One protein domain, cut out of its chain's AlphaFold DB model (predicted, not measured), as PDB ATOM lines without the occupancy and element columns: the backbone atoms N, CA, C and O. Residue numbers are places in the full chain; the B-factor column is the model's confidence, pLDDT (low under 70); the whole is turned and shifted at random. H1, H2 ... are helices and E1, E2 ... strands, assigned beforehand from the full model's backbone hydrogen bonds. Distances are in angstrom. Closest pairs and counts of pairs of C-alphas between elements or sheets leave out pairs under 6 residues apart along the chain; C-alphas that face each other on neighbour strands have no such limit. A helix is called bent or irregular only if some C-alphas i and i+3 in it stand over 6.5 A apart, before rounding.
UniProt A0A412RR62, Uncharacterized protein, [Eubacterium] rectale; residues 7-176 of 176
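What this domain is: This is residues 7 to 176 of the 176 residues of an uncharacterized protein of [Eubacterium] rectale (UniProt A0A412RR62). A strongly twisted wall of five strands has the long helix H5 packed along one face. At one end of the longest axis the helical hairpin of H3 and H4 makes a small head; toward the other end lie H1, the short H2 and residues 47 to 61 of a long link. The printed part has 170 residues, with five named helices and five named strands in the order E1 E2 E3 H1 H2 E4 E5 H3 H4 H5, mixed in class; the sheet, E1 E2 E3 E5 E4, is antiparallel. The whole is compact, with a radius of gyration of the C-alphas of 17.4 A and spans of 52 by 35 by 22 A.

How they stand to each other: Begin with the meander E1, residues 7 to 14, E2, 17 to 24, and E3, 29 to 35, each the antiparallel neighbour of the strand before. Look for N 9 and O 21, 2.9 A apart, and N 20 and O 32, 2.9 A, within hydrogen-bond range. E3 is antiparallel to E5, residues 109 to 114, with N 33 and O 111 at 2.8 A. E5 forms a hairpin with the edge strand E4, residues 93 to 96, with N 110 and O 95 at 2.8 A. H5, residues 158 to 175, is on one face, making two layers, a sheet and a helix, at a height over the sheet of 7.4 A. It lies over E2 and E3, along the strands, at 23 degrees to E3 on the local plane; its closest C-alphas to E3 are those of Val 161 and Gly 31, 5.8 A apart. Between E3 and E4 in the chain come H1, residues 65 to 73, and H2, residues 81 to 84: a split strand-helix-strand unit, with E5 between its two strands and a right-handed crossover. H1 touches H2, the closest C-alphas being those of Ser 67 and Ala 83, 4.5 A; H1 is not on the sheet, and H2 only grazes it. H3, residues 124 to 130, only grazes the sheet and touches H4, residues 132 to 147, at a shallow tilt of 8 degrees, opposite ways; their closest C-alphas, of Ile 128 and Ala 135, are 4.7 A apart. H4 and H5 are apart. Each O i to N i+4 pair is within hydrogen-bond range in H3 and H5, but 4 of 5 in H1 and 10 of 12 in H4; H2 is too short for one.

Where its parts are: Find C-alpha 7 at (4.865, 136.122, 361.754), where E1 begins; it runs 20.6 A, E2 22.4 A and E3 20.2 A. H4, 22.7 A long, is irregular, C-alphas 133 and 136 being 7.8 A apart. H5 runs 25.9 A to C-alpha 175 at (22.424, 148.576, 382.509).

The domain as a whole: The C-alphas farthest apart, of Ala 55 and Glu 136, are 53.8 A apart. The printed part has no cut; the long links are E3 to H1 and E4 to E5. Residues 53 to 77 have pLDDT under 70.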
ATOM      1  N   ILE A   7       5.973 135.276 361.305       97.56
ATOM      2  CA  ILE A   7       4.865 136.122 361.754       97.56
ATOM      3  C   ILE A   7       5.209 136.735 363.114       97.56
ATOM      4  O   ILE A   7       5.965 136.146 363.885       97.56
ATOM      5  N   VAL A   8       4.658 137.909 363.406       98.06
ATOM      6  CA  VAL A   8       4.676 138.485 364.756       98.06
ATOM      7  C   VAL A   8       3.477 137.913 365.504       98.06
ATOM      8  O   VAL A   8       2.347 138.069 365.046       98.06
ATOM      9  N   GLU A   9       3.724 137.211 366.606       97.94
ATOM     10  CA  GLU A   9       2.658 136.650 367.446       97.94
ATOM     11  C   GLU A   9       2.254 137.622 368.550       97.94
ATOM     12  O   GLU A   9       1.069 137.757 368.845       97.94
ATOM     13  N   GLN A  10       3.228 138.344 369.111       98.44
ATOM     14  CA  GLN A  10       2.988 139.247 370.226       98.44
ATOM     15  C   GLN A  10       3.888 140.484 370.151       98.44
ATOM     16  O   GLN A  10       5.093 140.382 369.923       98.44
ATOM     17  N   GLU A  11       3.304 141.648 370.426       98.62
ATOM     18  CA  GLU A  11       4.018 142.886 370.735       98.62
ATOM     19  C   GLU A  11       3.554 143.392 372.098       98.62
ATOM     20  O   GLU A  11       2.353 143.457 372.367       98.62
ATOM     21  N   PHE A  12       4.490 143.776 372.957       98.75
ATOM     22  CA  PHE A  12       4.174 144.325 374.273       98.75
ATOM     23  C   PHE A  12       5.290 145.248 374.762       98.75
ATOM     24  O   PHE A  12       6.321 145.392 374.109       98.75
ATOM     25  N   GLU A  13       5.078 145.898 375.902       98.62
ATOM     26  CA  GLU A  13       6.098 146.699 376.576       98.62
ATOM     27  C   GLU A  13       6.388 146.119 377.958       98.62
ATOM     28  O   GLU A  13       5.477 145.666 378.655       98.62
ATOM     29  N   HIS A  14       7.658 146.140 378.360       98.75
ATOM     30  CA  HIS A  14       8.104 145.761 379.700       98.75
ATOM     31  C   HIS A  14       9.366 146.539 380.070       98.75
ATOM     32  O   HIS A  14      10.194 146.807 379.207       98.75
ATOM     33  N   ALA A  15       9.508 146.939 381.336       98.06
ATOM     34  CA  ALA A  15      10.634 147.753 381.825       98.06
ATOM     35  C   ALA A  15      10.907 149.059 381.028       98.06
ATOM     36  O   ALA A  15      11.994 149.628 381.104       98.06
ATOM     37  N   GLY A  16       9.907 149.568 380.293       97.94
ATOM     38  CA  GLY A  16      10.042 150.738 379.416       97.94
ATOM     39  C   GLY A  16      10.584 150.435 378.014       97.94
ATOM     40  O   GLY A  16      10.843 151.373 377.263       97.94
ATOM     41  N   TYR A  17      10.734 149.159 377.649       98.62
ATOM     42  CA  TYR A  17      11.183 148.724 376.328       98.62
ATOM     43  C   TYR A  17      10.122 147.922 375.588       98.62
ATOM     44  O   TYR A  17       9.333 147.177 376.177       98.62
ATOM     45  N   LYS A  18      10.152 148.041 374.262       98.75
ATOM     46  CA  LYS A  18       9.317 147.259 373.356       98.75
ATOM     47  C   LYS A  18       9.851 145.829 373.287       98.75
ATOM     48  O   LYS A  18      11.042 145.620 373.074       98.75
ATOM     49  N   CYS A  19       8.966 144.856 373.433       98.88
ATOM     50  CA  CYS A  19       9.257 143.434 373.321       98.88
ATOM     51  C   CYS A  19       8.423 142.822 372.192       98.88
ATOM     52  O   CYS A  19       7.251 143.171 372.017       98.88
ATOM     53  N   VAL A  20       9.019 141.900 371.438       98.88
ATOM     54  CA  VAL A  20       8.367 141.217 370.315       98.88
ATOM     55  C   VAL A  20       8.626 139.720 370.397       98.88
ATOM     56  O   VAL A  20       9.764 139.293 370.595       98.88
ATOM     57  N   VAL A  21       7.567 138.933 370.211       98.88
ATOM     58  CA  VAL A  21       7.642 137.487 369.981       98.88
ATOM     59  C   VAL A  21       7.291 137.220 368.526       98.88
ATOM     60  O   VAL A  21       6.216 137.599 368.051       98.88
ATOM     61  N   THR A  22       8.196 136.559 367.812       98.62
ATOM     62  CA  THR A  22       7.949 136.089 366.447       98.62
ATOM     63  C   THR A  22       7.870 134.573 366.407       98.62
ATOM     64  O   THR A  22       8.434 133.890 367.259       98.62
ATOM     65  N   PHE A  23       7.196 134.042 365.390       98.56
ATOM     66  CA  PHE A  23       7.195 132.624 365.053       98.56
ATOM     67  C   PHE A  23       7.655 132.447 363.614       98.56
ATOM     68  O   PHE A  23       7.078 133.032 362.695       98.56
ATOM     69  N   ASN A  24       8.717 131.672 363.413       97.31
ATOM     70  CA  ASN A  24       9.344 131.499 362.111       97.31
ATOM     71  C   ASN A  24       8.877 130.223 361.393       97.31
ATOM     72  O   ASN A  24       8.325 129.295 361.984       97.31
ATOM     73  N   VAL A  25       9.142 130.165 360.089       96.81
ATOM     74  CA  VAL A  25       8.764 129.044 359.219       96.81
ATOM     75  C   VAL A  25       9.406 127.713 359.616       96.81
ATOM     76  O   VAL A  25       8.881 126.663 359.264       96.81
ATOM     77  N   MET A  26      10.506 127.731 360.375       95.69
ATOM     78  CA  MET A  26      11.138 126.516 360.900       95.69
ATOM     79  C   MET A  26      10.395 125.939 362.114       95.69
ATOM     80  O   MET A  26      10.758 124.867 362.589       95.69
ATOM     81  N   GLY A  27       9.339 126.603 362.590       97.69
ATOM     82  CA  GLY A  27       8.515 126.141 363.701       97.69
ATOM     83  C   GLY A  27       9.020 126.578 365.071       97.69
ATOM     84  O   GLY A  27       8.623 125.985 366.071       97.69
ATOM     85  N   HIS A  28       9.879 127.595 365.136       98.25
ATOM     86  CA  HIS A  28      10.433 128.099 366.390       98.25
ATOM     87  C   HIS A  28       9.970 129.526 366.662       98.25
ATOM     88  O   HIS A  28       9.803 130.332 365.741       98.25
ATOM     89  N   ARG A  29       9.778 129.830 367.947       98.56
ATOM     90  CA  ARG A  29       9.557 131.196 368.417       98.56
ATOM     91  C   ARG A  29      10.884 131.878 368.714       98.56
ATOM     92  O   ARG A  29      11.838 131.216 369.116       98.56
ATOM     93  N   CYS A  30      10.937 133.189 368.536       98.62
ATOM     94  CA  CYS A  30      12.102 134.008 368.857       98.62
ATOM     95  C   CYS A  30      11.655 135.267 369.601       98.62
ATOM     96  O   CYS A  30      10.549 135.766 369.373       98.62
ATOM     97  N   GLY A  31      12.510 135.761 370.494       98.75
ATOM     98  CA  GLY A  31      12.235 136.923 371.330       98.75
ATOM     99  C   GLY A  31      13.172 138.082 371.020       98.75
ATOM    100  O   GLY A  31      14.351 137.872 370.740       98.75
ATOM    101  N   TYR A  32      12.644 139.305 371.077       98.88
ATOM    102  CA  TYR A  32      13.385 140.533 370.795       98.88
ATOM    103  C   TYR A  32      13.004 141.641 371.772       98.88
ATOM    104  O   TYR A  32      11.820 141.848 372.043       98.88
ATOM    105  N   VAL A  33      14.000 142.390 372.242       98.88
ATOM    106  CA  VAL A  33      13.840 143.576 373.088       98.88
ATOM    107  C   VAL A  33      14.507 144.767 372.409       98.88
ATOM    108  O   VAL A  33      15.697 144.729 372.096       98.88
ATOM    109  N   GLY A  34      13.721 145.809 372.150       98.69
ATOM    110  CA  GLY A  34      14.134 146.999 371.418       98.69
ATOM    111  C   GLY A  34      14.496 148.133 372.365       98.69
ATOM    112  O   GLY A  34      13.643 148.609 373.118       98.69
ATOM    113  N   ILE A  35      15.744 148.588 372.294       98.62
ATOM    114  CA  ILE A  35      16.266 149.723 373.059       98.62
ATOM    115  C   ILE A  35      16.290 151.006 372.205       98.62
ATOM    116  O   ILE A  35      16.539 150.955 370.993       98.62
ATOM    117  N   PRO A  36      16.025 152.178 372.809       98.00
ATOM    118  CA  PRO A  36      16.014 153.454 372.100       98.00
ATOM    119  C   PRO A  36      17.426 154.015 371.857       98.00
ATOM    120  O   PRO A  36      18.395 153.605 372.493       98.00
ATOM    121  N   LYS A  37      17.541 155.017 370.970       97.44
ATOM    122  CA  LYS A  37      18.811 155.678 370.583       97.44
ATOM    123  C   LYS A  37      19.643 156.228 371.743       97.44
ATOM    124  O   LYS A  37      20.850 156.382 371.605       97.44
ATOM    125  N   ASN A  38      19.009 156.578 372.858       96.94
ATOM    126  CA  ASN A  38      19.681 157.103 374.046       96.94
ATOM    127  C   ASN A  38      20.241 156.008 374.970       96.94
ATOM    128  O   ASN A  38      20.914 156.350 375.938       96.94
ATOM    129  N   HIS A  39      19.976 154.728 374.700       97.38
ATOM    130  CA  HIS A  39      20.508 153.618 375.485       97.38
ATOM    131  C   HIS A  39      22.013 153.412 375.199       97.38
ATOM    132  O   HIS A  39      22.399 153.412 374.026       97.38
ATOM    133  N   PRO A  40      22.873 153.156 376.207       96.75
ATOM    134  CA  PRO A  40      24.327 153.020 376.019       96.75
ATOM    135  C   PRO A  40      24.758 151.936 375.017       96.75
ATOM    136  O   PRO A  40      25.805 152.040 374.380       96.75
ATOM    137  N   LEU A  41      23.948 150.882 374.886       96.88
ATOM    138  CA  LEU A  41      24.189 149.754 373.975       96.88
ATOM    139  C   LEU A  41      23.563 149.909 372.583       96.88
ATOM    140  O   LEU A  41      23.608 148.970 371.791       96.88
ATOM    141  N   TYR A  42      22.953 151.052 372.273       97.88
ATOM    142  CA  TYR A  42      22.373 151.258 370.951       97.88
ATOM    143  C   TYR A  42      23.458 151.169 369.864       97.88
ATOM    144  O   TYR A  42      24.495 151.830 369.950       97.88
ATOM    145  N   GLY A  43      23.216 150.355 368.834       97.69
ATOM    146  CA  GLY A  43      24.160 150.134 367.733       97.69
ATOM    147  C   GLY A  43      25.331 149.205 368.068       97.69
ATOM    148  O   GLY A  43      26.290 149.160 367.301       97.69
ATOM    149  N   LYS A  44      25.297 148.505 369.210       97.00
ATOM    150  CA  LYS A  44      26.303 147.499 369.580       97.00
ATOM    151  C   LYS A  44      25.888 146.110 369.127       97.00
ATOM    152  O   LYS A  44      24.743 145.704 369.340       97.00
ATOM    153  N   GLU A  45      26.836 145.371 368.568       96.75
ATOM    154  CA  GLU A  45      26.617 143.976 368.205       96.75
ATOM    155  C   GLU A  45      26.561 143.102 369.467       96.75
ATOM    156  O   GLU A  45      27.272 143.355 370.434       96.75
ATOM    157  N   TYR A  46      25.779 142.022 369.485       93.31
ATOM    158  CA  TYR A  46      25.688 141.115 370.637       93.31
ATOM    159  C   TYR A  46      27.037 140.457 370.961       93.31
ATOM    160  O   TYR A  46      27.293 140.071 372.102       93.31
ATOM    161  N   SER A  47      27.921 140.371 369.966       90.56
ATOM    162  CA  SER A  47      29.280 139.850 370.110       90.56
ATOM    163  C   SER A  47      30.304 140.903 370.565       90.56
ATOM    164  O   SER A  47      31.452 140.535 370.858       90.56
ATOM    165  N   ASP A  48      29.916 142.183 370.655       92.25
ATOM    166  CA  ASP A  48      30.780 143.265 371.132       92.25
ATOM    167  C   ASP A  48      31.095 143.123 372.624       92.25
ATOM    168  O   ASP A  48      30.378 142.495 373.409       92.25
ATOM    169  N   TYR A  49      32.195 143.758 373.024       87.44
ATOM    170  CA  TYR A  49      32.609 143.843 374.417       87.44
ATOM    171  C   TYR A  49      31.934 145.008 375.136       87.44
ATOM    172  O   TYR A  49      31.841 146.118 374.610       87.44
ATOM    173  N   LEU A  50      31.555 144.762 376.383       85.88
ATOM    174  CA  LEU A  50      31.173 145.788 377.337       85.88
ATOM    175  C   LEU A  50      32.415 146.493 377.894       85.88
ATOM    176  O   LEU A  50      33.456 145.875 378.124       85.88
ATOM    177  N   GLU A  51      32.275 147.782 378.192       78.94
ATOM    178  CA  GLU A  51      33.304 148.600 378.850       78.94
ATOM    179  C   GLU A  51      33.270 148.467 380.388       78.94
ATOM    180  O   GLU A  51      33.584 149.406 381.115       78.94
ATOM    181  N   ILE A  52      32.881 147.297 380.900       70.75
ATOM    182  CA  ILE A  52      32.880 146.970 382.336       70.75
ATOM    183  C   ILE A  52      34.072 146.073 382.666       70.75
ATOM    184  O   ILE A  52      34.447 145.208 381.870       70.75
ATOM    185  N   LYS A  53      34.678 146.251 383.845       61.09
ATOM    186  CA  LYS A  53      35.758 145.363 384.289       61.09
ATOM    187  C   LYS A  53      35.159 144.156 384.997       61.09
ATOM    188  O   LYS A  53      34.135 144.251 385.666       61.09
ATOM    189  N   LYS A  54      35.846 143.017 384.933       59.53
ATOM    190  CA  LYS A  54      35.451 141.788 385.640       59.53
ATOM    191  C   LYS A  54      35.231 141.993 387.146       59.53
ATOM    192  O   LYS A  54      34.356 141.357 387.724       59.53
ATOM    193  N   ALA A  55      35.978 142.911 387.764       60.16
ATOM    194  CA  ALA A  55      35.805 143.291 389.168       60.16
ATOM    195  C   ALA A  55      34.417 143.890 389.480       60.16
ATOM    196  O   ALA A  55      33.948 143.764 390.607       60.16
ATOM    197  N   ASP A  56      33.755 144.488 388.485       61.56
ATOM    198  CA  ASP A  56      32.461 145.165 388.632       61.56
ATOM    199  C   ASP A  56      31.272 144.196 388.483       61.56
ATOM    200  O   ASP A  56      30.137 144.545 388.799       61.56
ATOM    201  N   VAL A  57      31.517 142.965 388.014       63.53
ATOM    202  CA  VAL A  57      30.471 141.957 387.755       63.53
ATOM    203  C   VAL A  57      30.214 141.050 388.965       63.53
ATOM    204  O   VAL A  57      29.159 140.422 389.048       63.53
ATOM    205  N   GLY A  58      31.118 141.031 389.951       63.69
ATOM    206  CA  GLY A  58      30.955 140.258 391.187       63.69
ATOM    207  C   GLY A  58      30.672 138.771 390.931       63.69
ATOM    208  O   GLY A  58      31.257 138.168 390.035       63.69
ATOM    209  N   ASP A  59      29.741 138.192 391.694       62.38
ATOM    210  CA  ASP A  59      29.331 136.779 391.593       62.38
ATOM    211  C   ASP A  59      28.178 136.544 390.589       62.38
ATOM    212  O   ASP A  59      27.417 135.578 390.717       62.38
ATOM    213  N   ARG A  60      27.981 137.439 389.605       64.62
ATOM    214  CA  ARG A  60      26.858 137.325 388.658       64.62
ATOM    215  C   ARG A  60      26.950 135.995 387.902       64.62
ATOM    216  O   ARG A  60      27.969 135.653 387.304       64.62
ATOM    217  N   LYS A  61      25.867 135.216 387.948       57.72
ATOM    218  CA  LYS A  61      25.795 133.897 387.317       57.72
ATOM    219  C   LYS A  61      25.804 134.060 385.795       57.72
ATOM    220  O   LYS A  61      24.851 134.586 385.231       57.72
ATOM    221  N   ILE A  62      26.861 133.582 385.146       54.53
ATOM    222  CA  ILE A  62      26.950 133.479 383.685       54.53
ATOM    223  C   ILE A  62      26.094 132.274 383.262       54.53
ATOM    224  O   ILE A  62      26.284 131.178 383.796       54.53
ATOM    225  N   SER A  63      25.134 132.450 382.353       48.59
ATOM    226  CA  SER A  63      24.419 131.338 381.709       48.59
ATOM    227  C   SER A  63      24.900 131.140 380.272       48.59
ATOM    228  O   SER A  63      25.535 132.017 379.696       48.59
ATOM    229  N   GLY A  64      24.634 129.953 379.721       50.34
ATOM    230  CA  GLY A  64      25.107 129.543 378.401       50.34
ATOM    231  C   GLY A  64      26.471 128.849 378.450       50.34
ATOM    232  O   GLY A  64      27.432 129.337 379.044       50.34
ATOM    233  N   ILE A  65      26.566 127.682 377.802       48.59
ATOM    234  CA  ILE A  65      27.820 126.914 377.727       48.59
ATOM    235  C   ILE A  65      28.870 127.618 376.851       48.59
ATOM    236  O   ILE A  65      30.066 127.470 377.086       48.59
ATOM    237  N   PHE A  66      28.420 128.429 375.886       46.78
ATOM    238  CA  PHE A  66      29.271 129.240 375.012       46.78
ATOM    239  C   PHE A  66      29.746 130.536 375.683       46.78
ATOM    240  O   PHE A  66      30.922 130.876 375.566       46.78
ATOM    241  N   SER A  67      28.892 131.195 376.470       48.00
ATOM    242  CA  SER A  67      29.215 132.434 377.192       48.00
ATOM    243  C   SER A  67      30.300 132.246 378.252       48.00
ATOM    244  O   SER A  67      31.189 133.087 378.391       48.00
ATOM    245  N   LEU A  68      30.285 131.110 378.961       45.22
ATOM    246  CA  LEU A  68      31.354 130.760 379.897       45.22
ATOM    247  C   LEU A  68      32.668 130.464 379.154       45.22
ATOM    248  O   LEU A  68      33.728 130.898 379.593       45.22
ATOM    249  N   LEU A  69      32.610 129.776 378.006       45.50
ATOM    250  CA  LEU A  69      33.799 129.479 377.204       45.50
ATOM    251  C   LEU A  69      34.440 130.763 376.647       45.50
ATOM    252  O   LEU A  69      35.655 130.909 376.731       45.50
ATOM    253  N   GLY A  70      33.638 131.708 376.144       50.75
ATOM    254  CA  GLY A  70      34.108 133.002 375.635       50.75
ATOM    255  C   GLY A  70      34.714 133.888 376.726       50.75
ATOM    256  O   GLY A  70      35.842 134.354 376.582       50.75
ATOM    257  N   ALA A  71      34.030 134.031 377.868       50.41
ATOM    258  CA  ALA A  71      34.541 134.788 379.016       50.41
ATOM    259  C   ALA A  71      35.810 134.166 379.640       50.41
ATOM    260  O   ALA A  71      36.620 134.875 380.239       50.41
ATOM    261  N   CYS A  72      36.005 132.848 379.507       48.38
ATOM    262  CA  CYS A  72      37.206 132.152 379.971       48.38
ATOM    263  C   CYS A  72      38.385 132.182 378.979       48.38
ATOM    264  O   CYS A  72      39.492 131.808 379.372       48.38
ATOM    265  N   LEU A  73      38.183 132.592 377.720       50.34
ATOM    266  CA  LEU A  73      39.216 132.553 376.672       50.34
ATOM    267  C   LEU A  73      39.841 133.918 376.351       50.34
ATOM    268  O   LEU A  73      40.944 133.958 375.794       50.34
ATOM    269  N   ASP A  74      39.208 135.028 376.732       53.66
ATOM    270  CA  ASP A  74      39.764 136.356 376.487       53.66
ATOM    271  C   ASP A  74      40.808 136.728 377.556       53.66
ATOM    272  O   ASP A  74      40.506 136.971 378.724       53.66
ATOM    273  N   LYS A  75      42.080 136.804 377.134       53.06
ATOM    274  CA  LYS A  75      43.253 137.139 377.977       53.06
ATOM    275  C   LYS A  75      43.177 138.511 378.670       53.06
ATOM    276  O   LYS A  75      44.053 138.826 379.467       53.06
ATOM    277  N   ASP A  76      42.182 139.318 378.321       61.16
ATOM    278  CA  ASP A  76      42.036 140.734 378.669       61.16
ATOM    279  C   ASP A  76      40.828 140.996 379.595       61.16
ATOM    280  O   ASP A  76      40.425 142.135 379.785       61.16
ATOM    281  N   GLU A  77      40.207 139.941 380.143       63.94
ATOM    282  CA  GLU A  77      39.106 140.007 381.131       63.94
ATOM    283  C   GLU A  77      37.845 140.792 380.705       63.94
ATOM    284  O   GLU A  77      36.957 141.032 381.529       63.94
ATOM    285  N   ARG A  78      37.738 141.180 379.430       70.88
ATOM    286  CA  ARG A  78      36.566 141.857 378.862       70.88
ATOM    287  C   ARG A  78      35.390 140.893 378.730       70.88
ATOM    288  O   ARG A  78      35.565 139.722 378.403       70.88
ATOM    289  N   ILE A  79      34.183 141.406 378.948       78.00
ATOM    290  CA  ILE A  79      32.943 140.622 378.921       78.00
ATOM    291  C   ILE A  79      32.149 141.000 377.676       78.00
ATOM    292  O   ILE A  79      31.965 142.182 377.400       78.00
ATOM    293  N   ARG A  80      31.684 140.005 376.921       84.62
ATOM    294  CA  ARG A  80      30.824 140.222 375.748       84.62
ATOM    295  C   ARG A  80      29.374 140.448 376.157       84.62
ATOM    296  O   ARG A  80      28.932 139.891 377.162       84.62
ATOM    297  N   ILE A  81      28.634 141.211 375.357       90.00
ATOM    298  CA  ILE A  81      27.202 141.480 375.571       90.00
ATOM    299  C   ILE A  81      26.417 140.164 375.694       90.00
ATOM    300  O   ILE A  81      25.743 139.954 376.703       90.00
ATOM    301  N   GLU A  82      26.590 139.234 374.752       87.88
ATOM    302  CA  GLU A  82      25.959 137.900 374.763       87.88
ATOM    303  C   GLU A  82      26.290 137.053 376.003       87.88
ATOM    304  O   GLU A  82      25.529 136.160 376.375       87.88
ATOM    305  N   ALA A  83      27.419 137.328 376.662       81.25
ATOM    306  CA  ALA A  83      27.826 136.620 377.868       81.25
ATOM    307  C   ALA A  83      27.311 137.281 379.151       81.25
ATOM    308  O   ALA A  83      27.150 136.601 380.168       81.25
ATOM    309  N   TYR A  84      27.059 138.589 379.116       85.31
ATOM    310  CA  TYR A  84      26.589 139.359 380.262       85.31
ATOM    311  C   TYR A  84      25.082 139.212 380.478       85.31
ATOM    312  O   TYR A  84      24.643 138.916 381.592       85.31
ATOM    313  N   PHE A  85      24.298 139.381 379.413       90.00
ATOM    314  CA  PHE A  85      22.840 139.342 379.470       90.00
ATOM    315  C   PHE A  85      22.314 137.914 379.340       90.00
ATOM    316  O   PHE A  85      22.762 137.136 378.502       90.00
ATOM    317  N   GLN A  86      21.345 137.569 380.184       90.62
ATOM    318  CA  GLN A  86      20.855 136.204 380.340       90.62
ATOM    319  C   GLN A  86      19.434 136.068 379.792       90.62
ATOM    320  O   GLN A  86      18.510 136.726 380.263       90.62
ATOM    321  N   CYS A  87      19.260 135.178 378.825       94.25
ATOM    322  CA  CYS A  87      17.970 134.748 378.293       94.25
ATOM    323  C   CYS A  87      18.116 133.324 377.740       94.25
ATOM    324  O   CYS A  87      19.201 132.736 377.786       94.25
ATOM    325  N   HIS A  88      17.026 132.753 377.243       94.88
ATOM    326  CA  HIS A  88      17.013 131.440 376.619       94.88
ATOM    327  C   HIS A  88      18.100 131.311 375.540       94.88
ATOM    328  O   HIS A  88      18.087 132.034 374.554       94.88
ATOM    329  N   GLY A  89      19.046 130.388 375.741       90.31
ATOM    330  CA  GLY A  89      20.142 130.138 374.797       90.31
ATOM    331  C   GLY A  89      21.217 131.233 374.722       90.31
ATOM    332  O   GLY A  89      22.286 130.977 374.175       90.31
ATOM    333  N   GLY A  90      20.992 132.394 375.343       91.88
ATOM    334  CA  GLY A  90      21.820 133.592 375.203       91.88
ATOM    335  C   GLY A  90      21.325 134.514 374.084       91.88
ATOM    336  O   GLY A  90      20.455 134.152 373.298       91.88
ATOM    337  N   ILE A  91      21.872 135.731 374.022       94.44
ATOM    338  CA  ILE A  91      21.570 136.655 372.921       94.44
ATOM    339  C   ILE A  91      22.243 136.126 371.652       94.44
ATOM    340  O   ILE A  91      23.457 135.943 371.633       94.44
ATOM    341  N   THR A  92      21.462 135.923 370.592       95.38
ATOM    342  CA  THR A  92      21.930 135.446 369.276       95.38
ATOM    343  C   THR A  92      21.674 136.456 368.155       95.38
ATOM    344  O   THR A  92      21.958 136.187 366.985       95.38
ATOM    345  N   PHE A  93      21.136 137.632 368.494       97.56
ATOM    346  CA  PHE A  93      20.779 138.672 367.538       97.56
ATOM    347  C   PHE A  93      20.996 140.084 368.089       97.56
ATOM    348  O   PHE A  93      20.641 140.382 369.231       97.56
ATOM    349  N   SER A  94      21.517 140.958 367.230       98.31
ATOM    350  CA  SER A  94      21.602 142.404 367.406       98.31
ATOM    351  C   SER A  94      21.534 143.057 366.040       98.31
ATOM    352  O   SER A  94      22.379 142.780 365.196       98.31
ATOM    353  N   ASP A  95      20.528 143.884 365.809       98.06
ATOM    354  CA  ASP A  95      20.443 144.715 364.610       98.06
ATOM    355  C   ASP A  95      19.325 145.748 364.801       98.06
ATOM    356  O   ASP A  95      18.557 145.704 365.768       98.06
ATOM    357  N   GLY A  96      19.184 146.649 363.843       97.31
ATOM    358  CA  GLY A  96      18.039 147.526 363.705       97.31
ATOM    359  C   GLY A  96      18.459 148.965 363.479       97.31
ATOM    360  O   GLY A  96      19.279 149.275 362.618       97.31
ATOM    361  N   GLY A  97      17.863 149.864 364.250       95.88
ATOM    362  CA  GLY A  97      18.041 151.296 364.088       95.88
ATOM    363  C   GLY A  97      17.207 151.875 362.950       95.88
ATOM    364  O   GLY A  97      16.138 151.358 362.641       95.88
ATOM    365  N   GLU A  98      17.652 152.999 362.381       95.31
ATOM    366  CA  GLU A  98      16.814 153.840 361.515       95.31
ATOM    367  C   GLU A  98      16.217 153.078 360.328       95.31
ATOM    368  O   GLU A  98      16.945 152.556 359.482       95.31
ATOM    369  N   ASN A  99      14.886 153.100 360.224       92.69
ATOM    370  CA  ASN A  99      14.118 152.411 359.181       92.69
ATOM    371  C   ASN A  99      14.327 150.882 359.148       92.69
ATOM    372  O   ASN A  99      14.195 150.256 358.086       92.69
ATOM    373  N   SER A 100      14.658 150.265 360.288       95.56
ATOM    374  CA  SER A 100      14.664 148.807 360.397       95.56
ATOM    375  C   SER A 100      13.248 148.260 360.256       95.56
ATOM    376  O   SER A 100      12.294 148.819 360.787       95.56
ATOM    377  N   ASN A 101      13.126 147.123 359.570       95.38
ATOM    378  CA  ASN A 101      11.864 146.404 359.374       95.38
ATOM    379  C   ASN A 101      11.817 145.068 360.132       95.38
ATOM    380  O   ASN A 101      10.894 144.276 359.931       95.38
ATOM    381  N   TYR A 102      12.836 144.774 360.941       95.44
ATOM    382  CA  TYR A 102      12.935 143.539 361.714       95.44
ATOM    383  C   TYR A 102      13.219 143.845 363.189       95.44
ATOM    384  O   TYR A 102      14.080 144.684 363.463       95.44
ATOM    385  N   PRO A 103      12.552 143.151 364.133       96.44
ATOM    386  CA  PRO A 103      11.441 142.202 363.943       96.44
ATOM    387  C   PRO A 103      10.106 142.881 363.580       96.44
ATOM    388  O   PRO A 103       9.183 142.209 363.128       96.44
ATOM    389  N   ILE A 104      10.019 144.200 363.761       97.12
ATOM    390  CA  ILE A 104       8.928 145.082 363.324       97.12
ATOM    391  C   ILE A 104       9.520 146.394 362.796       97.12
ATOM    392  O   ILE A 104      10.676 146.710 363.086       97.12
ATOM    393  N   GLU A 105       8.730 147.168 362.050       97.12
ATOM    394  CA  GLU A 105       9.129 148.502 361.590       97.12
ATOM    395  C   GLU A 105       9.334 149.449 362.783       97.12
ATOM    396  O   GLU A 105       8.402 149.716 363.544       97.12
ATOM    397  N   SER A 106      10.570 149.904 362.993       97.19
ATOM    398  CA  SER A 106      10.938 150.805 364.092       97.19
ATOM    399  C   SER A 106      12.343 151.382 363.906       97.19
ATOM    400  O   SER A 106      13.150 150.833 363.162       97.19
ATOM    401  N   ASP A 107      12.658 152.431 364.669       97.88
ATOM    402  CA  ASP A 107      14.019 152.974 364.803       97.88
ATOM    403  C   ASP A 107      14.765 152.418 366.037       97.88
ATOM    404  O   ASP A 107      15.714 153.034 366.530       97.88
ATOM    405  N   LEU A 108      14.297 151.301 366.604       98.50
ATOM    406  CA  LEU A 108      14.885 150.683 367.797       98.50
ATOM    407  C   LEU A 108      16.075 149.797 367.418       98.50
ATOM    408  O   LEU A 108      16.077 149.167 366.360       98.50
ATOM    409  N   TRP A 109      17.067 149.713 368.305       98.69
ATOM    410  CA  TRP A 109      18.107 148.689 368.219       98.69
ATOM    411  C   TRP A 109      17.652 147.465 369.006       98.69
ATOM    412  O   TRP A 109      17.268 147.589 370.167       98.69
ATOM    413  N   TRP A 110      17.642 146.296 368.383       98.75
ATOM    414  CA  TRP A 110      17.042 145.096 368.951       98.75
ATOM    415  C   TRP A 110      18.111 144.129 369.408       98.75
ATOM    416  O   TRP A 110      18.940 143.740 368.600       98.75
ATOM    417  N   PHE A 111      18.028 143.662 370.650       98.69
ATOM    418  CA  PHE A 111      18.702 142.440 371.082       98.69
ATOM    419  C   PHE A 111      17.702 141.289 371.092       98.69
ATOM    420  O   PHE A 111      16.566 141.464 371.533       98.69
ATOM    421  N   GLY A 112      18.100 140.113 370.613       98.38
ATOM    422  CA  GLY A 112      17.194 138.973 370.523       98.38
ATOM    423  C   GLY A 112      17.855 137.616 370.694       98.38
ATOM    424  O   GLY A 112      19.078 137.491 370.698       98.38
ATOM    425  N   PHE A 113      17.006 136.607 370.833       98.19
ATOM    426  CA  PHE A 113      17.368 135.206 371.005       98.19
ATOM    427  C   PHE A 113      16.388 134.320 370.230       98.19
ATOM    428  O   PHE A 113      15.217 134.672 370.035       98.19
ATOM    429  N   ASP A 114      16.851 133.159 369.785       96.81
ATOM    430  CA  ASP A 114      16.024 132.156 369.119       96.81
ATOM    431  C   ASP A 114      15.755 130.951 370.028       96.81
ATOM    432  O   ASP A 114      16.527 130.652 370.929       96.81
ATOM    433  N   CYS A 115      14.637 130.258 369.811       96.81
ATOM    434  CA  CYS A 115      14.334 128.993 370.490       96.81
ATOM    435  C   CYS A 115      14.567 127.795 369.561       96.81
ATOM    436  O   CYS A 115      13.671 126.959 369.409       96.81
ATOM    437  N   GLY A 116      15.705 127.770 368.862       94.00
ATOM    438  CA  GLY A 116      16.122 126.712 367.935       94.00
ATOM    439  C   GLY A 116      17.311 125.887 368.438       94.00
ATOM    440  O   GLY A 116      18.067 125.353 367.623       94.00
ATOM    441  N   HIS A 117      17.511 125.798 369.754       91.75
ATOM    442  CA  HIS A 117      18.644 125.108 370.366       91.75
ATOM    443  C   HIS A 117      18.366 123.617 370.600       91.75
ATOM    444  O   HIS A 117      17.240 123.129 370.503       91.75
ATOM    445  N   ALA A 118      19.411 122.864 370.958       90.75
ATOM    446  CA  ALA A 118      19.238 121.495 371.437       90.75
ATOM    447  C   ALA A 118      18.327 121.486 372.680       90.75
ATOM    448  O   ALA A 118      18.617 122.172 373.662       90.75
ATOM    449  N   GLY A 119      17.241 120.710 372.642       92.94
ATOM    450  CA  GLY A 119      16.185 120.736 373.659       92.94
ATOM    451  C   GLY A 119      14.922 121.498 373.239       92.94
ATOM    452  O   GLY A 119      13.895 121.379 373.915       92.94
ATOM    453  N   ASP A 120      14.963 122.260 372.142       96.38
ATOM    454  CA  ASP A 120      13.812 123.014 371.649       96.38
ATOM    455  C   ASP A 120      13.125 122.296 370.490       96.38
ATOM    456  O   ASP A 120      13.661 122.126 369.393       96.38
ATOM    457  N   LYS A 121      11.871 121.915 370.719       97.00
ATOM    458  CA  LYS A 121      11.040 121.257 369.717       97.00
ATOM    459  C   LYS A 121      10.380 122.286 368.805       97.00
ATOM    460  O   LYS A 121       9.687 123.183 369.281       97.00
ATOM    461  N   ALA A 122      10.492 122.080 367.495       97.12
ATOM    462  CA  ALA A 122       9.716 122.828 366.510       97.12
ATOM    463  C   ALA A 122       8.209 122.508 366.608       97.12
ATOM    464  O   ALA A 122       7.805 121.338 366.597       97.12
ATOM    465  N   ASP A 123       7.361 123.536 366.606       97.88
ATOM    466  CA  ASP A 123       5.904 123.416 366.495       97.88
ATOM    467  C   ASP A 123       5.475 123.296 365.024       97.88
ATOM    468  O   ASP A 123       4.921 124.209 364.407       97.88
ATOM    469  N   LEU A 124       5.783 122.145 364.420       97.75
ATOM    470  CA  LEU A 124       5.550 121.924 362.990       97.75
ATOM    471  C   LEU A 124       4.065 121.902 362.614       97.75
ATOM    472  O   LEU A 124       3.729 122.241 361.483       97.75
ATOM    473  N   ASN A 125       3.172 121.524 363.533       97.12
ATOM    474  CA  ASN A 125       1.731 121.569 363.271       97.12
ATOM    475  C   ASN A 125       1.278 123.012 363.059       97.12
ATOM    476  O   ASN A 125       0.616 123.315 362.065       97.12
ATOM    477  N   TYR A 126       1.690 123.897 363.962       97.69
ATOM    478  CA  TYR A 126       1.379 125.311 363.867       97.69
ATOM    479  C   TYR A 126       2.103 125.979 362.684       97.69
ATOM    480  O   TYR A 126       1.502 126.768 361.955       97.69
ATOM    481  N   ALA A 127       3.347 125.581 362.386       97.56
ATOM    482  CA  ALA A 127       4.067 126.045 361.194       97.56
ATOM    483  C   ALA A 127       3.343 125.693 359.885       97.56
ATOM    484  O   ALA A 127       3.221 126.543 359.003       97.56
ATOM    485  N   ILE A 128       2.813 124.472 359.757       97.12
ATOM    486  CA  ILE A 128       2.038 124.052 358.576       97.12
ATOM    487  C   ILE A 128       0.790 124.926 358.392       97.12
ATOM    488  O   ILE A 128       0.436 125.239 357.254       97.12
ATOM    489  N   GLU A 129       0.134 125.321 359.486       96.56
ATOM    490  CA  GLU A 129      -1.032 126.209 359.452       96.56
ATOM    491  C   GLU A 129      -0.654 127.629 358.998       96.56
ATOM    492  O   GLU A 129      -1.314 128.197 358.126       96.56
ATOM    493  N   LYS A 130       0.410 128.204 359.573       96.38
ATOM    494  CA  LYS A 130       0.792 129.608 359.340       96.38
ATOM    495  C   LYS A 130       1.558 129.843 358.043       96.38
ATOM    496  O   LYS A 130       1.479 130.939 357.489       96.38
ATOM    497  N   PHE A 131       2.247 128.827 357.527       96.31
ATOM    498  CA  PHE A 131       3.109 128.931 356.349       96.31
ATOM    499  C   PHE A 131       2.653 127.971 355.236       96.31
ATOM    500  O   PHE A 131       3.358 127.017 354.890       96.31
ATOM    501  N   PRO A 132       1.475 128.208 354.619       94.44
ATOM    502  CA  PRO A 132       0.883 127.283 353.650       94.44
ATOM    503  C   PRO A 132       1.743 127.083 352.396       94.44
ATOM    504  O   PRO A 132       1.698 126.016 351.786       94.44
ATOM    505  N   LYS A 133       2.569 128.072 352.024       95.19
ATOM    506  CA  LYS A 133       3.515 127.956 350.900       95.19
ATOM    507  C   LYS A 133       4.603 126.907 351.158       95.19
ATOM    508  O   LYS A 133       5.099 126.309 350.208       95.19
ATOM    509  N   GLN A 134       4.958 126.669 352.419       95.75
ATOM    510  CA  GLN A 134       5.986 125.717 352.847       95.75
ATOM    511  C   GLN A 134       5.388 124.422 353.419       95.75
ATOM    512  O   GLN A 134       6.132 123.513 353.789       95.75
ATOM    513  N   ALA A 135       4.056 124.295 353.452       94.69
ATOM    514  CA  ALA A 135       3.352 123.198 354.112       94.69
ATOM    515  C   ALA A 135       3.827 121.802 353.680       94.69
ATOM    516  O   ALA A 135       3.962 120.920 354.523       94.69
ATOM    517  N   GLU A 136       4.116 121.577 352.394       96.62
ATOM    518  CA  GLU A 136       4.584 120.264 351.921       96.62
ATOM    519  C   GLU A 136       5.971 119.899 352.470       96.62
ATOM    520  O   GLU A 136       6.183 118.768 352.918       96.62
ATOM    521  N   GLN A 137       6.893 120.865 352.518       95.81
ATOM    522  CA  GLN A 137       8.213 120.679 353.124       95.81
ATOM    523  C   GLN A 137       8.087 120.426 354.632       95.81
ATOM    524  O   GLN A 137       8.688 119.484 355.152       95.81
ATOM    525  N   LEU A 138       7.253 121.204 355.322       96.94
ATOM    526  CA  LEU A 138       7.034 121.076 356.765       96.94
ATOM    527  C   LEU A 138       6.367 119.744 357.136       96.94
ATOM    528  O   LEU A 138       6.768 119.103 358.104       96.94
ATOM    529  N   LYS A 139       5.418 119.247 356.329       97.75
ATOM    530  CA  LYS A 139       4.834 117.899 356.493       97.75
ATOM    531  C   LYS A 139       5.868 116.794 356.293       97.75
ATOM    532  O   LYS A 139       5.768 115.742 356.923       97.75
ATOM    533  N   MET A 140       6.832 116.976 355.387       96.81
ATOM    534  CA  MET A 140       7.931 116.020 355.227       96.81
ATOM    535  C   MET A 140       8.834 116.016 356.462       96.81
ATOM    536  O   MET A 140       9.079 114.951 357.022       96.81
ATOM    537  N   GLN A 141       9.249 117.195 356.930       95.38
ATOM    538  CA  GLN A 141      10.038 117.332 358.154       95.38
ATOM    539  C   GLN A 141       9.312 116.718 359.355       95.38
ATOM    540  O   GLN A 141       9.899 115.934 360.095       95.38
ATOM    541  N   LYS A 142       8.009 116.981 359.494       96.50
ATOM    542  CA  LYS A 142       7.192 116.405 360.563       96.50
ATOM    543  C   LYS A 142       7.206 114.877 360.528       96.50
ATOM    544  O   LYS A 142       7.424 114.259 361.560       96.50
ATOM    545  N   ARG A 143       7.035 114.264 359.350       97.12
ATOM    546  CA  ARG A 143       7.095 112.798 359.198       97.12
ATOM    547  C   ARG A 143       8.445 112.219 359.624       97.12
ATOM    548  O   ARG A 143       8.469 111.152 360.227       97.12
ATOM    549  N   ILE A 144       9.546 112.907 359.321       94.88
ATOM    550  CA  ILE A 144      10.891 112.492 359.746       94.88
ATOM    551  C   ILE A 144      11.018 112.599 361.271       94.88
ATOM    552  O   ILE A 144      11.428 111.635 361.910       94.88
ATOM    553  N   ASN A 145      10.602 113.725 361.855       93.19
ATOM    554  CA  ASN A 145      10.658 113.944 363.303       93.19
ATOM    555  C   ASN A 145       9.769 112.954 364.077       93.19
ATOM    556  O   ASN A 145      10.147 112.508 365.155       93.19
ATOM    557  N   ASP A 146       8.608 112.582 363.529       94.00
ATOM    558  CA  ASP A 146       7.726 111.569 364.122       94.00
ATOM    559  C   ASP A 146       8.343 110.155 364.046       94.00
ATOM    560  O   ASP A 146       8.082 109.323 364.912       94.00
ATOM    561  N   MET A 147       9.148 109.870 363.013       96.31
ATOM    562  CA  MET A 147       9.841 108.585 362.840       96.31
ATOM    563  C   MET A 147      11.059 108.452 363.762       96.31
ATOM    564  O   MET A 147      11.364 107.348 364.212       96.31
ATOM    565  N   TYR A 148      11.735 109.566 364.047       93.31
ATOM    566  CA  TYR A 148      12.926 109.632 364.892       93.31
ATOM    567  C   TYR A 148      12.736 110.675 366.002       93.31
ATOM    568  O   TYR A 148      13.351 111.744 365.954       93.31
ATOM    569  N   PRO A 149      11.862 110.405 366.988       89.81
ATOM    570  CA  PRO A 149      11.593 111.360 368.050       89.81
ATOM    571  C   PRO A 149      12.832 111.552 368.930       89.81
ATOM    572  O   PRO A 149      13.459 110.587 369.364       89.81
ATOM    573  N   ILE A 150      13.150 112.812 369.227       90.06
ATOM    574  CA  ILE A 150      14.125 113.178 370.254       90.06
ATOM    575  C   ILE A 150      13.356 113.336 371.566       90.06
ATOM    576  O   ILE A 150      12.459 114.175 371.684       90.06
ATOM    577  N   GLU A 151      13.650 112.474 372.535       91.38
ATOM    578  CA  GLU A 151      13.017 112.531 373.851       91.38
ATOM    579  C   GLU A 151      13.517 113.741 374.646       91.38
ATOM    580  O   GLU A 151      14.708 114.040 374.667       91.38
ATOM    581  N   GLY A 152      12.598 114.417 375.339       92.12
ATOM    582  CA  GLY A 152      12.912 115.554 376.207       92.12
ATOM    583  C   GLY A 152      12.819 116.930 375.543       92.12
ATOM    584  O   GLY A 152      12.721 117.917 376.270       92.12
ATOM    585  N   ASP A 153      12.764 117.010 374.210       94.38
ATOM    586  CA  ASP A 153      12.582 118.286 373.512       94.38
ATOM    587  C   ASP A 153      11.189 118.876 373.779       94.38
ATOM    588  O   ASP A 153      10.160 118.193 373.662       94.38
ATOM    589  N   ILE A 154      11.142 120.175 374.083       96.62
ATOM    590  CA  ILE A 154       9.905 120.895 374.412       96.62
ATOM    591  C   ILE A 154       9.676 122.087 373.494       96.62
ATOM    592  O   ILE A 154      10.605 122.787 373.104       96.62
ATOM    593  N   ILE A 155       8.412 122.333 373.152       97.94
ATOM    594  CA  ILE A 155       8.037 123.522 372.385       97.94
ATOM    595  C   ILE A 155       8.135 124.726 373.317       97.94
ATOM    596  O   ILE A 155       7.480 124.759 374.361       97.94
ATOM    597  N   ARG A 156       8.919 125.733 372.928       98.25
ATOM    598  CA  ARG A 156       8.902 127.036 373.598       98.25
ATOM    599  C   ARG A 156       7.630 127.775 373.196       98.25
ATOM    600  O   ARG A 156       7.396 128.053 372.018       98.25
ATOM    601  N   THR A 157       6.762 127.995 374.178       98.50
ATOM    602  CA  THR A 157       5.466 128.655 373.995       98.50
ATOM    603  C   THR A 157       5.644 130.160 373.829       98.50
ATOM    604  O   THR A 157       6.685 130.708 374.182       98.50
ATOM    605  N   GLU A 158       4.619 130.834 373.309       98.44
ATOM    606  CA  GLU A 158       4.581 132.301 373.239       98.44
ATOM    607  C   GLU A 158       4.820 132.926 374.621       98.44
ATOM    608  O   GLU A 158       5.704 133.762 374.767       98.44
ATOM    609  N   GLU A 159       4.123 132.431 375.651       98.62
ATOM    610  CA  GLU A 159       4.274 132.874 377.043       98.62
ATOM    611  C   GLU A 159       5.709 132.713 377.560       98.62
ATOM    612  O   GLU A 159       6.265 133.646 378.133       98.62
ATOM    613  N   TYR A 160       6.345 131.563 377.300       98.62
ATOM    614  CA  TYR A 160       7.733 131.333 377.700       98.62
ATOM    615  C   TYR A 160       8.680 132.351 377.053       98.62
ATOM    616  O   TYR A 160       9.521 132.932 377.737       98.62
ATOM    617  N   VAL A 161       8.541 132.590 375.746       98.75
ATOM    618  CA  VAL A 161       9.400 133.544 375.030       98.75
ATOM    619  C   VAL A 161       9.130 134.976 375.487       98.75
ATOM    620  O   VAL A 161      10.075 135.739 375.679       98.75
ATOM    621  N   ALA A 162       7.872 135.335 375.744       98.81
ATOM    622  CA  ALA A 162       7.522 136.631 376.311       98.81
ATOM    623  C   ALA A 162       8.160 136.840 377.695       98.81
ATOM    624  O   ALA A 162       8.687 137.916 377.969       98.81
ATOM    625  N   ASP A 163       8.169 135.821 378.555       98.75
ATOM    626  CA  ASP A 163       8.813 135.896 379.868       98.75
ATOM    627  C   ASP A 163      10.341 136.010 379.776       98.75
ATOM    628  O   ASP A 163      10.950 136.750 380.549       98.75
ATOM    629  N   GLU A 164      10.974 135.345 378.812       98.69
ATOM    630  CA  GLU A 164      12.405 135.521 378.534       98.69
ATOM    631  C   GLU A 164      12.719 136.933 378.001       98.69
ATOM    632  O   GLU A 164      13.699 137.542 378.435       98.69
ATOM    633  N   CYS A 165      11.851 137.516 377.164       98.81
ATOM    634  CA  CYS A 165      11.954 138.927 376.769       98.81
ATOM    635  C   CYS A 165      11.846 139.871 377.973       98.81
ATOM    636  O   CYS A 165      12.630 140.811 378.073       98.81
ATOM    637  N   LYS A 166      10.919 139.624 378.914       98.81
ATOM    638  CA  LYS A 166      10.788 140.443 380.135       98.81
ATOM    639  C   LYS A 166      12.075 140.424 380.960       98.81
ATOM    640  O   LYS A 166      12.566 141.486 381.332       98.81
ATOM    641  N   LYS A 167      12.658 139.238 381.174       98.19
ATOM    642  CA  LYS A 167      13.941 139.084 381.887       98.19
ATOM    643  C   LYS A 167      15.074 139.833 381.192       98.19
ATOM    644  O   LYS A 167      15.902 140.449 381.861       98.19
ATOM    645  N   LEU A 168      15.144 139.767 379.863       98.12
ATOM    646  CA  LEU A 168      16.158 140.489 379.096       98.12
ATOM    647  C   LEU A 168      15.948 142.009 379.189       98.12
ATOM    648  O   LEU A 168      16.904 142.743 379.429       98.12
ATOM    649  N   ALA A 169      14.705 142.478 379.066       98.69
ATOM    650  CA  ALA A 169      14.356 143.892 379.177       98.69
ATOM    651  C   ALA A 169      14.710 144.478 380.551       98.69
ATOM    652  O   ALA A 169      15.259 145.574 380.617       98.69
ATOM    653  N   GLU A 170      14.464 143.740 381.634       98.25
ATOM    654  CA  GLU A 170      14.871 144.136 382.989       98.25
ATOM    655  C   GLU A 170      16.391 144.298 383.102       98.25
ATOM    656  O   GLU A 170      16.861 145.323 383.585       98.25
ATOM    657  N   GLN A 171      17.171 143.346 382.581       95.56
ATOM    658  CA  GLN A 171      18.635 143.432 382.626       95.56
ATOM    659  C   GLN A 171      19.188 144.577 381.771       95.56
ATOM    660  O   GLN A 171      20.130 145.247 382.187       95.56
ATOM    661  N   LEU A 172      18.615 144.815 380.586       96.56
ATOM    662  CA  LEU A 172      18.966 145.972 379.758       96.56
ATOM    663  C   LEU A 172      18.629 147.277 380.488       96.56
ATOM    664  O   LEU A 172      19.379 148.240 380.400       96.56
ATOM    665  N   LYS A 173      17.534 147.308 381.253       96.88
ATOM    666  CA  LYS A 173      17.115 148.493 382.006       96.88
ATOM    667  C   LYS A 173      18.035 148.782 383.184       96.88
ATOM    668  O   LYS A 173      18.325 149.938 383.453       96.88
ATOM    669  N   GLU A 174      18.500 147.742 383.866       93.56
ATOM    670  CA  GLU A 174      19.508 147.856 384.926       93.56
ATOM    671  C   GLU A 174      20.872 148.343 384.417       93.56
ATOM    672  O   GLU A 174      21.678 148.811 385.218       93.56
ATOM    673  N   PHE A 175      21.153 148.187 383.119       90.75
ATOM    674  CA  PHE A 175      22.424 148.576 382.509       90.75
ATOM    675  C   PHE A 175      22.462 150.042 382.034       90.75
ATOM    676  O   PHE A 175      23.551 150.549 381.763       90.75
ATOM    677  N   GLU A 176      21.309 150.714 381.910       87.94
ATOM    678  CA  GLU A 176      21.241 152.160 381.613       87.94
ATOM    679  C   GLU A 176      21.912 153.021 382.691       87.94
ATOM    680  O   GLU A 176      22.640 153.962 382.291       87.94
TER     681      GLU A 176